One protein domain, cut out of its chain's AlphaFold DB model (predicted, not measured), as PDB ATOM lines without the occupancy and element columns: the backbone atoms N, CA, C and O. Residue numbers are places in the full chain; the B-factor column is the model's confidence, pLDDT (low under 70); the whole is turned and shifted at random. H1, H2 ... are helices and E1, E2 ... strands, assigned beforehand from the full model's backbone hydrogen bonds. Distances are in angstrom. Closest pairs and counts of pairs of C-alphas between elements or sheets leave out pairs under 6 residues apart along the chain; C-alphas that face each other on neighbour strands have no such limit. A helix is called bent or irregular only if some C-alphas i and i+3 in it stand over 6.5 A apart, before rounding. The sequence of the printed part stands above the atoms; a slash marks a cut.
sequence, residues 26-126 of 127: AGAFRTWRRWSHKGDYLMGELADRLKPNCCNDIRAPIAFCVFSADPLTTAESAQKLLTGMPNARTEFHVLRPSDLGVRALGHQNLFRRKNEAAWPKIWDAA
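This is residues 26 to 126 of the 127 residues of an uncharacterized protein of Smithella sp (UniProt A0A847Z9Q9). A narrow sheet of two parallel strands, E1 and E2, makes the core, with the short helix H3 over one face and residues 121 to 126 of the longest helix, H5, over the other. Beyond H3, at one end of the long axis, lie H1 and H2, with H1 apart from the other named elements; H4 is at the far end, touching H5. The printed part has 101 residues, with five named helices and two named strands in the order H1, H2, E1, H3, E2, H4, H5, and its class is mixed, helices and strands. The whole is only just loose, close to compact, with a radius of gyration of the C-alphas of 15.5 A and spans of 43 by 32 by 20 A.

E1, residues 61 to 67, and E2, residues 89 to 95, are parallel neighbours, their directions 18 degrees apart. N 64 and O 91 are within hydrogen-bond range at 2.8 A, as are N 93 and O 64 at 2.8 A. With H3, residues 75 to 82, they form a strand-helix-strand unit, two parallel neighbour strands with a helix between them along the chain, and its crossover is right-handed. The closest C-alphas of E1 and H3 are those of Val 66 and Ala 75, 6.1 A apart. H5, residues 113 to 126, comes nearest to E1 with the C-alphas of Ala 63 and Ala 126, 5.3 A apart. H3 and H5 are apart. H4, residues 97 to 100, touches residues 117 to 122 of H5 alone; the closest C-alphas are those of Leu 100 and Ala 118, 4.8 A apart. H2, residues 43 to 46, is close to H3 but not clearly touching, the closest C-alphas being those of Met 43 and Leu 81, 7.6 A apart. H1, residues 26 to 36, and H2 are apart. In H1 and H3 every O i to N i+4 pair is within hydrogen-bond range, in H5 5 of 10; H2 and H4 are too short for such a pair.

E1 is 19.6 A long, from C-alpha 61 at (164.957, 119.884, 196.479), and E2 19.3 A. H5 is 20.4 A long and irregular, with C-alphas 114 and 117 7.7 A apart; it ends at C-alpha 126 at (169.961, 119.447, 187.894). H1 is 15.2 A long, from C-alpha 26 at (180.752, 148.858, 202.594), and H3 10.7 A. H2 and H4 have four residues each.

The two C-alphas farthest apart are those of Arg 49 and Gly 101, 43.3 A. The printed part has no cut. The links H2 to E1, 14 residues, and H4 to H5, 12 residues, are long. The mean pLDDT of the printed part is 91.1, and no printed residue is under 70.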
ATOM      1  N   ALA A  26     179.471 148.984 201.893       83.19
ATOM      2  CA  ALA A  26     180.752 148.858 202.594       83.19
ATOM      3  C   ALA A  26     180.629 147.942 203.828       83.19
ATOM      4  O   ALA A  26     181.495 147.104 204.086       83.19
ATOM      5  N   GLY A  27     179.526 148.063 204.574       86.25
ATOM      6  CA  GLY A  27     179.215 147.181 205.704       86.25
ATOM      7  C   GLY A  27     178.938 145.741 205.271       86.25
ATOM      8  O   GLY A  27     179.457 144.801 205.884       86.25
ATOM      9  N   ALA A  28     178.185 145.573 204.181       85.44
ATOM     10  CA  ALA A  28     177.918 144.271 203.582       85.44
ATOM     11  C   ALA A  28     179.212 143.592 203.110       85.44
ATOM     12  O   ALA A  28     179.465 142.444 203.472       85.44
ATOM     13  N   PHE A  29     180.088 144.314 202.400       87.06
ATOM     14  CA  PHE A  29     181.356 143.769 201.915       87.06
ATOM     15  C   PHE A  29     182.295 143.371 203.056       87.06
ATOM     16  O   PHE A  29     182.872 142.288 203.022       87.06
ATOM     17  N   ARG A  30     182.419 144.189 204.112       90.38
ATOM     18  CA  ARG A  30     183.216 143.825 205.300       90.38
ATOM     19  C   ARG A  30     182.697 142.555 205.972       90.38
ATOM     20  O   ARG A  30     183.487 141.729 206.423       90.38
ATOM     21  N   THR A  31     181.377 142.406 206.043       91.00
ATOM     22  CA  THR A  31     180.733 141.222 206.618       91.00
ATOM     23  C   THR A  31     180.970 139.987 205.758       91.00
ATOM     24  O   THR A  31     181.461 138.986 206.273       91.00
ATOM     25  N   TRP A  32     180.733 140.089 204.451       89.62
ATOM     26  CA  TRP A  32     181.000 139.013 203.504       89.62
ATOM     27  C   TRP A  32     182.477 138.609 203.498       89.62
ATOM     28  O   TRP A  32     182.788 137.437 203.679       89.62
ATOM     29  N   ARG A  33     183.402 139.576 203.410       91.38
ATOM     30  CA  ARG A  33     184.849 139.330 203.469       91.38
ATOM     31  C   ARG A  33     185.239 138.591 204.746       91.38
ATOM     32  O   ARG A  33     186.085 137.706 204.683       91.38
ATOM     33  N   ARG A  34     184.655 138.936 205.899       92.81
ATOM     34  CA  ARG A  34     184.902 138.220 207.160       92.81
ATOM     35  C   ARG A  34     184.456 136.760 207.063       92.81
ATOM     36  O   ARG A  34     185.224 135.900 207.470       92.81
ATOM     37  N   TRP A  35     183.264 136.483 206.535       92.56
ATOM     38  CA  TRP A  35     182.789 135.108 206.335       92.56
ATOM     39  C   TRP A  35     183.686 134.335 205.365       92.56
ATOM     40  O   TRP A  35     184.099 133.227 205.682       92.56
ATOM     41  N   SER A  36     184.080 134.932 204.239       88.81
ATOM     42  CA  SER A  36     184.938 134.283 203.234       88.81
ATOM     43  C   SER A  36     186.331 133.894 203.749       88.81
ATOM     44  O   SER A  36     186.968 133.031 203.159       88.81
ATOM     45  N   HIS A  37     186.807 134.501 204.843       89.75
ATOM     46  CA  HIS A  37     188.083 134.147 205.481       89.75
ATOM     47  C   HIS A  37     187.943 133.150 206.644       89.75
ATOM     48  O   HIS A  37     188.942 132.816 207.279       89.75
ATOM     49  N   LYS A  38     186.732 132.680 206.959       89.25
ATOM     50  CA  LYS A  38     186.500 131.678 208.004       89.25
ATOM     51  C   LYS A  38     186.434 130.274 207.408       89.25
ATOM     52  O   LYS A  38     185.839 130.061 206.354       89.25
ATOM     53  N   GLY A  39     186.999 129.298 208.122       87.81
ATOM     54  CA  GLY A  39     186.995 127.893 207.701       87.81
ATOM     55  C   GLY A  39     185.594 127.282 207.604       87.81
ATOM     56  O   GLY A  39     185.379 126.423 206.753       87.81
ATOM     57  N   ASP A  40     184.652 127.758 208.421       89.56
ATOM     58  CA  ASP A  40     183.230 127.390 208.449       89.56
ATOM     59  C   ASP A  40     182.336 128.385 207.683       89.56
ATOM     60  O   ASP A  40     181.111 128.343 207.780       89.56
ATOM     61  N   TYR A  41     182.937 129.299 206.916       90.25
ATOM     62  CA  TYR A  41     182.248 130.377 206.215       90.25
ATOM     63  C   TYR A  41     181.378 131.240 207.156       90.25
ATOM     64  O   TYR A  41     181.907 131.982 207.987       90.25
ATOM     65  N   LEU A  42     180.046 131.182 207.037       92.56
ATOM     66  CA  LEU A  42     179.125 131.904 207.923       92.56
ATOM     67  C   LEU A  42     178.416 131.007 208.952       92.56
ATOM     68  O   LEU A  42     177.582 131.515 209.697       92.56
ATOM     69  N   MET A  43     178.715 129.703 209.001       93.81
ATOM     70  CA  MET A  43     177.896 128.714 209.719       93.81
ATOM     71  C   MET A  43     177.781 128.993 211.220       93.81
ATOM     72  O   MET A  43     176.674 128.965 211.756       93.81
ATOM     73  N   GLY A  44     178.875 129.359 211.897       92.31
ATOM     74  CA  GLY A  44     178.808 129.747 213.307       92.31
ATOM     75  C   GLY A  44     177.921 130.972 213.564       92.31
ATOM     76  O   GLY A  44     177.191 131.015 214.549       92.31
ATOM     77  N   GLU A  45     177.920 131.959 212.659       93.81
ATOM     78  CA  GLU A  45     177.027 133.122 212.780       93.81
ATOM     79  C   GLU A  45     175.575 132.759 212.425       93.81
ATOM     80  O   GLU A  45     174.653 133.291 213.045       93.81
ATOM     81  N   LEU A  46     175.363 131.828 211.487       93.56
ATOM     82  CA  LEU A  46     174.044 131.298 211.124       93.56
ATOM     83  C   LEU A  46     173.361 130.589 212.303       93.56
ATOM     84  O   LEU A  46     172.153 130.730 212.500       93.56
ATOM     85  N   ALA A  47     174.142 129.863 213.106       91.25
ATOM     86  CA  ALA A  47     173.669 129.115 214.267       91.25
ATOM     87  C   ALA A  47     173.339 129.988 215.492       91.25
ATOM     88  O   ALA A  47     172.700 129.496 216.426       91.25
ATOM     89  N   ASP A  48     173.741 131.261 215.499       93.06
ATOM     90  CA  ASP A  48     173.621 132.150 216.657       93.06
ATOM     91  C   ASP A  48     173.096 133.539 216.259       93.06
ATOM     92  O   ASP A  48     171.886 133.775 216.242       93.06
ATOM     93  N   ARG A  49     173.994 134.448 215.864       92.31
ATOM     94  CA  ARG A  49     173.689 135.872 215.657       92.31
ATOM     95  C   ARG A  49     172.706 136.163 214.518       92.31
ATOM     96  O   ARG A  49     172.071 137.211 214.528       92.31
ATOM     97  N   LEU A  50     172.607 135.290 213.516       91.88
ATOM     98  CA  LEU A  50     171.712 135.468 212.364       91.88
ATOM     99  C   LEU A  50     170.344 134.804 212.569       91.88
ATOM    100  O   LEU A  50     169.642 134.520 211.599       91.88
ATOM    101  N   LYS A  51     169.960 134.510 213.814       90.94
ATOM    102  CA  LYS A  51     168.592 134.111 214.141       90.94
ATOM    103  C   LYS A  51     167.670 135.342 214.244       90.94
ATOM    104  O   LYS A  51     168.110 136.390 214.712       90.94
ATOM    105  N   PRO A  52     166.383 135.206 213.884       93.12
ATOM    106  CA  PRO A  52     165.794 134.038 213.231       93.12
ATOM    107  C   PRO A  52     166.232 133.935 211.759       93.12
ATOM    108  O   PRO A  52     166.374 134.938 211.069       93.12
ATOM    109  N   ASN A  53     166.412 132.708 211.274       93.31
ATOM    110  CA  ASN A  53     166.557 132.400 209.853       93.31
ATOM    111  C   ASN A  53     165.746 131.144 209.521       93.31
ATOM    112  O   ASN A  53     165.392 130.380 210.414       93.31
ATOM    113  N   CYS A  54     165.460 130.946 208.236       93.38
ATOM    114  CA  CYS A  54     164.646 129.840 207.739       93.38
ATOM    115  C   CYS A  54     165.478 128.681 207.174       93.38
ATOM    116  O   CYS A  54     164.921 127.784 206.551       93.38
ATOM    117  N   CYS A  55     166.806 128.676 207.341       94.00
ATOM    118  CA  CYS A  55     167.658 127.709 206.645       94.00
ATOM    119  C   CYS A  55     167.369 126.255 207.069       94.00
ATOM    120  O   CYS A  55     167.398 125.354 206.233       94.00
ATOM    121  N   ASN A  56     166.978 126.040 208.330       94.69
ATOM    122  CA  ASN A  56     166.518 124.739 208.826       94.69
ATOM    123  C   ASN A  56     165.122 124.344 208.314       94.69
ATOM    124  O   ASN A  56     164.781 123.163 208.335       94.69
ATOM    125  N   ASP A  57     164.315 125.292 207.846       96.31
ATOM    126  CA  ASP A  57     162.950 125.030 207.379       96.31
ATOM    127  C   ASP A  57     162.907 124.654 205.894       96.31
ATOM    128  O   ASP A  57     161.884 124.188 205.389       96.31
ATOM    129  N   ILE A  58     164.022 124.816 205.177       95.44
ATOM    130  CA  ILE A  58     164.119 124.480 203.760       95.44
ATOM    131  C   ILE A  58     164.032 122.960 203.600       95.44
ATOM    132  O   ILE A  58     164.935 122.229 203.994       95.44
ATOM    133  N   ARG A  59     162.933 122.491 202.998       96.06
ATOM    134  CA  ARG A  59     162.705 121.082 202.618       96.06
ATOM    135  C   ARG A  59     162.703 120.849 201.108       96.06
ATOM    136  O   ARG A  59     162.652 119.704 200.667       96.06
ATOM    137  N   ALA A  60     162.713 121.925 200.323       94.25
ATOM    138  CA  ALA A  60     162.679 121.846 198.870       94.25
ATOM    139  C   ALA A  60     163.919 121.105 198.329       94.25
ATOM    140  O   ALA A  60     164.989 121.194 198.941       94.25
ATOM    141  N   PRO A  61     163.798 120.390 197.195       92.88
ATOM    142  CA  PRO A  61     164.957 119.884 196.479       92.88
ATOM    143  C   PRO A  61     165.887 121.030 196.067       92.88
ATOM    144  O   PRO A  61     165.420 122.065 195.590       92.88
ATOM    145  N   ILE A  62     167.193 120.843 196.237       92.31
ATOM    146  CA  ILE A  62     168.212 121.800 195.809       92.31
ATOM    147  C   ILE A  62     169.262 121.060 194.992       92.31
ATOM    148  O   ILE A  62     169.964 120.203 195.525       92.31
ATOM    149  N   ALA A  63     169.428 121.449 193.732       93.44
ATOM    150  CA  ALA A  63     170.573 121.053 192.926       93.44
ATOM    151  C   ALA A  63     171.685 122.106 193.053       93.44
ATOM    152  O   ALA A  63     171.521 123.263 192.664       93.44
ATOM    153  N   PHE A  64     172.826 121.707 193.612       92.56
ATOM    154  CA  PHE A  64     174.039 122.517 193.684       92.56
ATOM    155  C   PHE A  64     174.979 122.141 192.543       92.56
ATOM    156  O   PHE A  64     175.635 121.104 192.592       92.56
ATOM    157  N   CYS A  65     175.085 123.006 191.536       92.44
ATOM    158  CA  CYS A  65     176.024 122.835 190.430       92.44
ATOM    159  C   CYS A  65     177.297 123.651 190.681       92.44
ATOM    160  O   CYS A  65     177.260 124.880 190.730       92.44
ATOM    161  N   VAL A  66     178.428 122.965 190.817       93.06
ATOM    162  CA  VAL A  66     179.755 123.550 191.037       93.06
ATOM    163  C   VAL A  66     180.621 123.319 189.810       93.06
ATOM    164  O   VAL A  66     180.732 122.196 189.323       93.06
ATOM    165  N   PHE A  67     181.280 124.362 189.314       92.75
ATOM    166  CA  PHE A  67     182.125 124.256 188.126       92.75
ATOM    167  C   PHE A  67     183.580 124.023 188.514       92.75
ATOM    168  O   PHE A  67     184.171 124.814 189.243       92.75
ATOM    169  N   SER A  68     184.199 122.975 187.973       89.44
ATOM    170  CA  SER A  68     185.559 122.568 188.363       89.44
ATOM    171  C   SER A  68     186.646 123.616 188.075       89.44
ATOM    172  O   SER A  68     187.745 123.521 188.610       89.44
ATOM    173  N   ALA A  69     186.368 124.577 187.190       84.88
ATOM    174  CA  ALA A  69     187.279 125.660 186.821       84.88
ATOM    175  C   ALA A  69     186.934 126.998 187.507       84.88
ATOM    176  O   ALA A  69     187.507 128.027 187.145       84.88
ATOM    177  N   ASP A  70     186.009 127.004 188.475       88.69
ATOM    178  CA  ASP A  70     185.680 128.185 189.269       88.69
ATOM    179  C   ASP A  70     186.560 128.279 190.534       88.69
ATOM    180  O   ASP A  70     186.388 127.485 191.460       88.69
ATOM    181  N   PRO A  71     187.482 129.257 190.623       84.50
ATOM    182  CA  PRO A  71     188.305 129.438 191.815       84.50
ATOM    183  C   PRO A  71     187.553 130.097 192.983       84.50
ATOM    184  O   PRO A  71     188.056 130.075 194.103       84.50
ATOM    185  N   LEU A  72     186.388 130.715 192.746       84.50
ATOM    186  CA  LEU A  72     185.638 131.437 193.782       84.50
ATOM    187  C   LEU A  72     184.672 130.528 194.541       84.50
ATOM    188  O   LEU A  72     184.502 130.683 195.750       84.50
ATOM    189  N   THR A  73     184.042 129.581 193.846       86.19
ATOM    190  CA  THR A  73     183.116 128.616 194.450       86.19
ATOM    191  C   THR A  73     183.620 127.199 194.236       86.19
ATOM    192  O   THR A  73     183.259 126.510 193.288       86.19
ATOM    193  N   THR A  74     184.524 126.775 195.117       89.19
ATOM    194  CA  THR A  74     185.071 125.419 195.097       89.19
ATOM    195  C   THR A  74     184.040 124.413 195.605       89.19
ATOM    196  O   THR A  74     183.095 124.758 196.318       89.19
ATOM    197  N   ALA A  75     184.240 123.133 195.281       91.00
ATOM    198  CA  ALA A  75     183.368 122.075 195.788       91.00
ATOM    199  C   ALA A  75     183.346 122.039 197.326       91.00
ATOM    200  O   ALA A  75     182.288 121.878 197.927       91.00
ATOM    201  N   GLU A  76     184.496 122.276 197.958       90.19
ATOM    202  CA  GLU A  76     184.619 122.343 199.414       90.19
ATOM    203  C   GLU A  76     183.793 123.495 200.012       90.19
ATOM    204  O   GLU A  76     183.056 123.294 200.980       90.19
ATOM    205  N   SER A  77     183.883 124.708 199.451       89.25
ATOM    206  CA  SER A  77     183.132 125.850 199.986       89.25
ATOM    207  C   SER A  77     181.625 125.697 199.769       89.25
ATOM    208  O   SER A  77     180.841 126.028 200.661       89.25
ATOM    209  N   ALA A  78     181.212 125.117 198.640       90.44
ATOM    210  CA  ALA A  78     179.815 124.802 198.367       90.44
ATOM    211  C   ALA A  78     179.255 123.731 199.325       90.44
ATOM    212  O   ALA A  78     178.150 123.888 199.843       90.44
ATOM    213  N   GLN A  79     180.027 122.684 199.635       91.25
ATOM    214  CA  GLN A  79     179.634 121.673 200.626       91.25
ATOM    215  C   GLN A  79     179.450 122.274 202.023       91.25
ATOM    216  O   GLN A  79     178.484 121.949 202.710       91.25
ATOM    217  N   LYS A  80     180.321 123.204 202.435       91.00
ATOM    218  CA  LYS A  80     180.157 123.934 203.702       91.00
ATOM    219  C   LYS A  80     178.874 124.756 203.720       91.00
ATOM    220  O   LYS A  80     178.163 124.740 204.719       91.00
ATOM    221  N   LEU A  81     178.540 125.434 202.624       90.12
ATOM    222  CA  LEU A  81     177.289 126.186 202.526       90.12
ATOM    223  C   LEU A  81     176.055 125.287 202.710       90.12
ATOM    224  O   LEU A  81     175.118 125.675 203.407       90.12
ATOM    225  N   LEU A  82     176.080 124.075 202.150       92.00
ATOM    226  CA  LEU A  82     174.994 123.102 202.291       92.00
ATOM    227  C   LEU A  82     174.740 122.670 203.739       92.00
ATOM    228  O   LEU A  82     173.597 122.381 204.084       92.00
ATOM    229  N   THR A  83     175.757 122.690 204.607       92.81
ATOM    230  CA  THR A  83     175.574 122.370 206.036       92.81
ATOM    231  C   THR A  83     174.614 123.322 206.751       92.81
ATOM    232  O   THR A  83     174.007 122.942 207.748       92.81
ATOM    233  N   GLY A  84     174.419 124.532 206.214       93.12
ATOM    234  CA  GLY A  84     173.459 125.499 206.738       93.12
ATOM    235  C   GLY A  84     172.003 125.162 206.412       93.12
ATOM    236  O   GLY A  84     171.111 125.742 207.017       93.12
ATOM    237  N   MET A  85     171.749 124.232 205.486       94.69
ATOM    238  CA  MET A  85     170.408 123.818 205.053       94.69
ATOM    239  C   MET A  85     170.207 122.312 205.284       94.69
ATOM    240  O   MET A  85     169.978 121.561 204.334       94.69
ATOM    241  N   PRO A  86     170.295 121.837 206.542       94.00
ATOM    242  CA  PRO A  86     170.424 120.411 206.854       94.00
ATOM    243  C   PRO A  86     169.193 119.575 206.486       94.00
ATOM    244  O   PRO A  86     169.299 118.359 206.359       94.00
ATOM    245  N   ASN A  87     168.026 120.205 206.329       96.44
ATOM    246  CA  ASN A  87     166.772 119.512 206.040       96.44
ATOM    247  C   ASN A  87     166.370 119.549 204.555       96.44
ATOM    248  O   ASN A  87     165.310 119.022 204.202       96.44
ATOM    249  N   ALA A  88     167.188 120.160 203.694       95.50
ATOM    250  CA  ALA A  88     166.937 120.208 202.262       95.50
ATOM    251  C   ALA A  88     167.303 118.867 201.606       95.50
ATOM    252  O   ALA A  88     168.296 118.237 201.972       95.50
ATOM    253  N   ARG A  89     166.536 118.437 200.596       93.19
ATOM    254  CA  ARG A  89     166.933 117.303 199.745       93.19
ATOM    255  C   ARG A  89     167.951 117.811 198.727       93.19
ATOM    256  O   ARG A  89     167.569 118.437 197.745       93.19
ATOM    257  N   THR A  90     169.235 117.588 198.977       92.81
ATOM    258  CA  THR A  90     170.309 118.178 198.172       92.81
ATOM    259  C   THR A  90     170.898 117.183 197.179       92.81
ATOM    260  O   THR A  90     171.167 116.028 197.503       92.81
ATOM    261  N   GLU A  91     171.128 117.657 195.962       93.19
ATOM    262  CA  GLU A  91     171.931 116.993 194.941       93.19
ATOM    263  C   GLU A  91     173.144 117.877 194.651       93.19
ATOM    264  O   GLU A  91     173.032 119.103 194.608       93.19
ATOM    265  N   PHE A  92     174.322 117.274 194.508       94.31
ATOM    266  CA  PHE A  92     175.575 118.009 194.366       94.31
ATOM    267  C   PHE A  92     176.316 117.550 193.116       94.31
ATOM    268  O   PHE A  92     176.791 116.417 193.040       94.31
ATOM    269  N   HIS A  93     176.442 118.456 192.153       93.50
ATOM    270  CA  HIS A  93     176.941 118.183 190.814       93.50
ATOM    271  C   HIS A  93     178.223 118.968 190.572       93.50
ATOM    272  O   HIS A  93     178.208 120.196 190.517       93.50
ATOM    273  N   VAL A  94     179.346 118.270 190.401       93.50
ATOM    274  CA  VAL A  94     180.603 118.901 189.976       93.50
ATOM    275  C   VAL A  94     180.718 118.778 188.463       93.50
ATOM    276  O   VAL A  94     180.936 117.689 187.938       93.50
ATOM    277  N   LEU A  95     180.583 119.897 187.757       93.38
ATOM    278  CA  LEU A  95     180.525 119.953 186.301       93.38
ATOM    279  C   LEU A  95     181.842 120.464 185.718       93.38
ATOM    280  O   LEU A  95     182.358 121.518 186.110       93.38
ATOM    281  N   ARG A  96     182.379 119.738 184.734       92.56
ATOM    282  CA  ARG A  96     183.584 120.156 184.008       92.56
ATOM    283  C   ARG A  96     183.187 120.909 182.735       92.56
ATOM    284  O   ARG A  96     182.244 120.503 182.055       92.56
ATOM    285  N   PRO A  97     183.933 121.955 182.330       91.69
ATOM    286  CA  PRO A  97     183.672 122.652 181.069       91.69
ATOM    287  C   PRO A  97     183.639 121.722 179.841       91.69
ATOM    288  O   PRO A  97     182.815 121.919 178.950       91.69
ATOM    289  N   SER A  98     184.483 120.680 179.831       91.38
ATOM    290  CA  SER A  98     184.547 119.668 178.765       91.38
ATOM    291  C   SER A  98     183.215 118.957 178.543       91.38
ATOM    292  O   SER A  98     182.774 118.821 177.406       91.38
ATOM    293  N   ASP A  99     182.550 118.571 179.627       92.06
ATOM    294  CA  ASP A  99     181.306 117.793 179.596       92.06
ATOM    295  C   ASP A  99     180.158 118.688 179.094       92.06
ATOM    296  O   ASP A  99     179.258 118.291 178.347       92.06
ATOM    297  N   LEU A 100     180.283 119.981 179.394       92.19
ATOM    298  CA  LEU A 100     179.379 121.032 178.963       92.19
ATOM    299  C   LEU A 100     179.659 121.528 177.533       92.19
ATOM    300  O   LEU A 100     178.841 122.243 176.961       92.19
ATOM    301  N   GLY A 101     180.734 121.069 176.882       90.06
ATOM    302  CA  GLY A 101     181.079 121.445 175.506       90.06
ATOM    303  C   GLY A 101     181.604 122.876 175.370       90.06
ATOM    304  O   GLY A 101     181.490 123.479 174.306       90.06
ATOM    305  N   VAL A 102     182.170 123.434 176.442       90.44
ATOM    306  CA  VAL A 102     182.717 124.796 176.469       90.44
ATOM    307  C   VAL A 102     184.155 124.795 176.978       90.44
ATOM    308  O   VAL A 102     184.577 123.936 177.745       90.44
ATOM    309  N   ARG A 103     184.943 125.791 176.558       86.06
ATOM    310  CA  ARG A 103     186.377 125.843 176.891       86.06
ATOM    311  C   ARG A 103     186.643 126.117 178.374       86.06
ATOM    312  O   ARG A 103     187.586 125.569 178.932       86.06
ATOM    313  N   ALA A 104     185.865 127.007 178.988       84.00
ATOM    314  CA  ALA A 104     186.027 127.387 180.388       84.00
ATOM    315  C   ALA A 104     184.722 127.948 180.962       84.00
ATOM    316  O   ALA A 104     184.077 128.803 180.346       84.00
ATOM    317  N   LEU A 105     184.392 127.517 182.179       86.19
ATOM    318  CA  LEU A 105     183.299 128.038 182.994       86.19
ATOM    319  C   LEU A 105     183.851 128.395 184.368       86.19
ATOM    320  O   LEU A 105     184.408 127.546 185.051       86.19
ATOM    321  N   GLY A 106     183.706 129.661 184.736       81.69
ATOM    322  CA  GLY A 106     183.997 130.166 186.076       81.69
ATOM    323  C   GLY A 106     182.811 130.981 186.575       81.69
ATOM    324  O   GLY A 106     181.888 131.235 185.795       81.69
ATOM    325  N   HIS A 107     182.872 131.439 187.825       86.62
ATOM    326  CA  HIS A 107     181.736 131.978 188.581       86.62
ATOM    327  C   HIS A 107     180.770 132.865 187.780       86.62
ATOM    328  O   HIS A 107     179.588 132.571 187.640       86.62
ATOM    329  N   GLN A 108     181.288 133.946 187.193       86.00
ATOM    330  CA  GLN A 108     180.478 134.917 186.447       86.00
ATOM    331  C   GLN A 108     180.394 134.604 184.953       86.00
ATOM    332  O   GLN A 108     179.470 135.027 184.259       86.00
ATOM    333  N   ASN A 109     181.380 133.877 184.425       86.88
ATOM    334  CA  ASN A 109     181.473 133.627 182.993       86.88
ATOM    335  C   ASN A 109     180.411 132.638 182.506       86.88
ATOM    336  O   ASN A 109     180.141 132.633 181.307       86.88
ATOM    337  N   LEU A 110     179.790 131.859 183.400       89.81
ATOM    338  CA  LEU A 110     178.629 131.017 183.098       89.81
ATOM    339  C   LEU A 110     177.549 131.769 182.310       89.81
ATOM    340  O   LEU A 110     177.048 131.261 181.310       89.81
ATOM    341  N   PHE A 111     177.240 132.999 182.719       90.06
ATOM    342  CA  PHE A 111     176.135 133.784 182.162       90.06
ATOM    343  C   PHE A 111     176.493 134.527 180.868       90.06
ATOM    344  O   PHE A 111     175.659 135.217 180.286       90.06
ATOM    345  N   ARG A 112     177.738 134.419 180.383       90.75
ATOM    346  CA  ARG A 112     178.122 135.039 179.109       90.75
ATOM    347  C   ARG A 112     177.516 134.262 177.946       90.75
ATOM    348  O   ARG A 112     177.619 133.043 177.899       90.75
ATOM    349  N   ARG A 113     177.034 134.985 176.930       91.62
ATOM    350  CA  ARG A 113     176.429 134.417 175.709       91.62
ATOM    351  C   ARG A 113     177.257 133.305 175.054       91.62
ATOM    352  O   ARG A 113     176.700 132.310 174.619       91.62
ATOM    353  N   LYS A 114     178.590 133.434 175.046       91.31
ATOM    354  CA  LYS A 114     179.514 132.418 174.502       91.31
ATOM    355  C   LYS A 114     179.404 131.031 175.160       91.31
ATOM    356  O   LYS A 114     179.944 130.077 174.619       91.31
ATOM    357  N   ASN A 115     178.767 130.941 176.328       93.00
ATOM    358  CA  ASN A 115     178.606 129.724 177.117       93.00
ATOM    359  C   ASN A 115     177.158 129.207 177.137       93.00
ATOM    360  O   ASN A 115     176.869 128.276 177.879       93.00
ATOM    361  N   GLU A 116     176.257 129.762 176.320       93.31
ATOM    362  CA  GLU A 116     174.850 129.339 176.258       93.31
ATOM    363  C   GLU A 116     174.678 127.839 175.992       93.31
ATOM    364  O   GLU A 116     173.794 127.213 176.569       93.31
ATOM    365  N   ALA A 117     175.559 127.237 175.187       91.69
ATOM    366  CA  ALA A 117     175.529 125.802 174.895       91.69
ATOM    367  C   ALA A 117     175.672 124.911 176.148       91.69
ATOM    368  O   ALA A 117     175.301 123.738 176.111       91.69
ATOM    369  N   ALA A 118     176.195 125.452 177.255       93.62
ATOM    370  CA  ALA A 118     176.290 124.739 178.522       93.62
ATOM    371  C   ALA A 118     174.967 124.729 179.305       93.62
ATOM    372  O   ALA A 118     174.763 123.828 180.111       93.62
ATOM    373  N   TRP A 119     174.076 125.708 179.108       94.19
ATOM    374  CA  TRP A 119     172.910 125.896 179.980       94.19
ATOM    375  C   TRP A 119     171.909 124.735 179.934       94.19
ATOM    376  O   TRP A 119     171.542 124.284 181.017       94.19
ATOM    377  N   PRO A 120     171.523 124.186 178.761       94.56
ATOM    378  CA  PRO A 120     170.637 123.022 178.720       94.56
ATOM    379  C   PRO A 120     171.246 121.819 179.443       94.56
ATOM    380  O   PRO A 120     170.586 121.176 180.241       94.56
ATOM    381  N   LYS A 121     172.552 121.584 179.276       93.81
ATOM    382  CA  LYS A 121     173.250 120.480 179.949       93.81
ATOM    383  C   LYS A 121     173.333 120.657 181.467       93.81
ATOM    384  O   LYS A 121     173.307 119.675 182.197       93.81
ATOM    385  N   ILE A 122     173.480 121.895 181.946       93.44
ATOM    386  CA  ILE A 122     173.445 122.206 183.384       93.44
ATOM    387  C   ILE A 122     172.037 121.972 183.935       93.44
ATOM    388  O   ILE A 122     171.904 121.467 185.044       93.44
ATOM    389  N   TRP A 123     171.013 122.344 183.167       93.44
ATOM    390  CA  TRP A 123     169.617 122.120 183.519       93.44
ATOM    391  C   TRP A 123     169.294 120.627 183.610       93.44
ATOM    392  O   TRP A 123     168.830 120.188 184.654       93.44
ATOM    393  N   ASP A 124     169.656 119.843 182.594       92.62
ATOM    394  CA  ASP A 124     169.448 118.388 182.562       92.62
ATOM    395  C   ASP A 124     170.249 117.641 183.643       92.62
ATOM    396  O   ASP A 124     169.896 116.538 184.045       92.62
ATOM    397  N   ALA A 125     171.365 118.208 184.112       86.69
ATOM    398  CA  ALA A 125     172.101 117.649 185.244       86.69
ATOM    399  C   ALA A 125     171.405 117.922 186.588       86.69
ATOM    400  O   ALA A 125     171.678 117.226 187.561       86.69
ATOM    401  N   ALA A 126     170.562 118.953 186.661       84.88
ATOM    402  CA  ALA A 126     169.961 119.447 187.894       84.88
ATOM    403  C   ALA A 126     168.509 118.990 188.113       84.88
ATOM    404  O   ALA A 126     168.030 119.094 189.247       84.88
TER     405      ALA A 126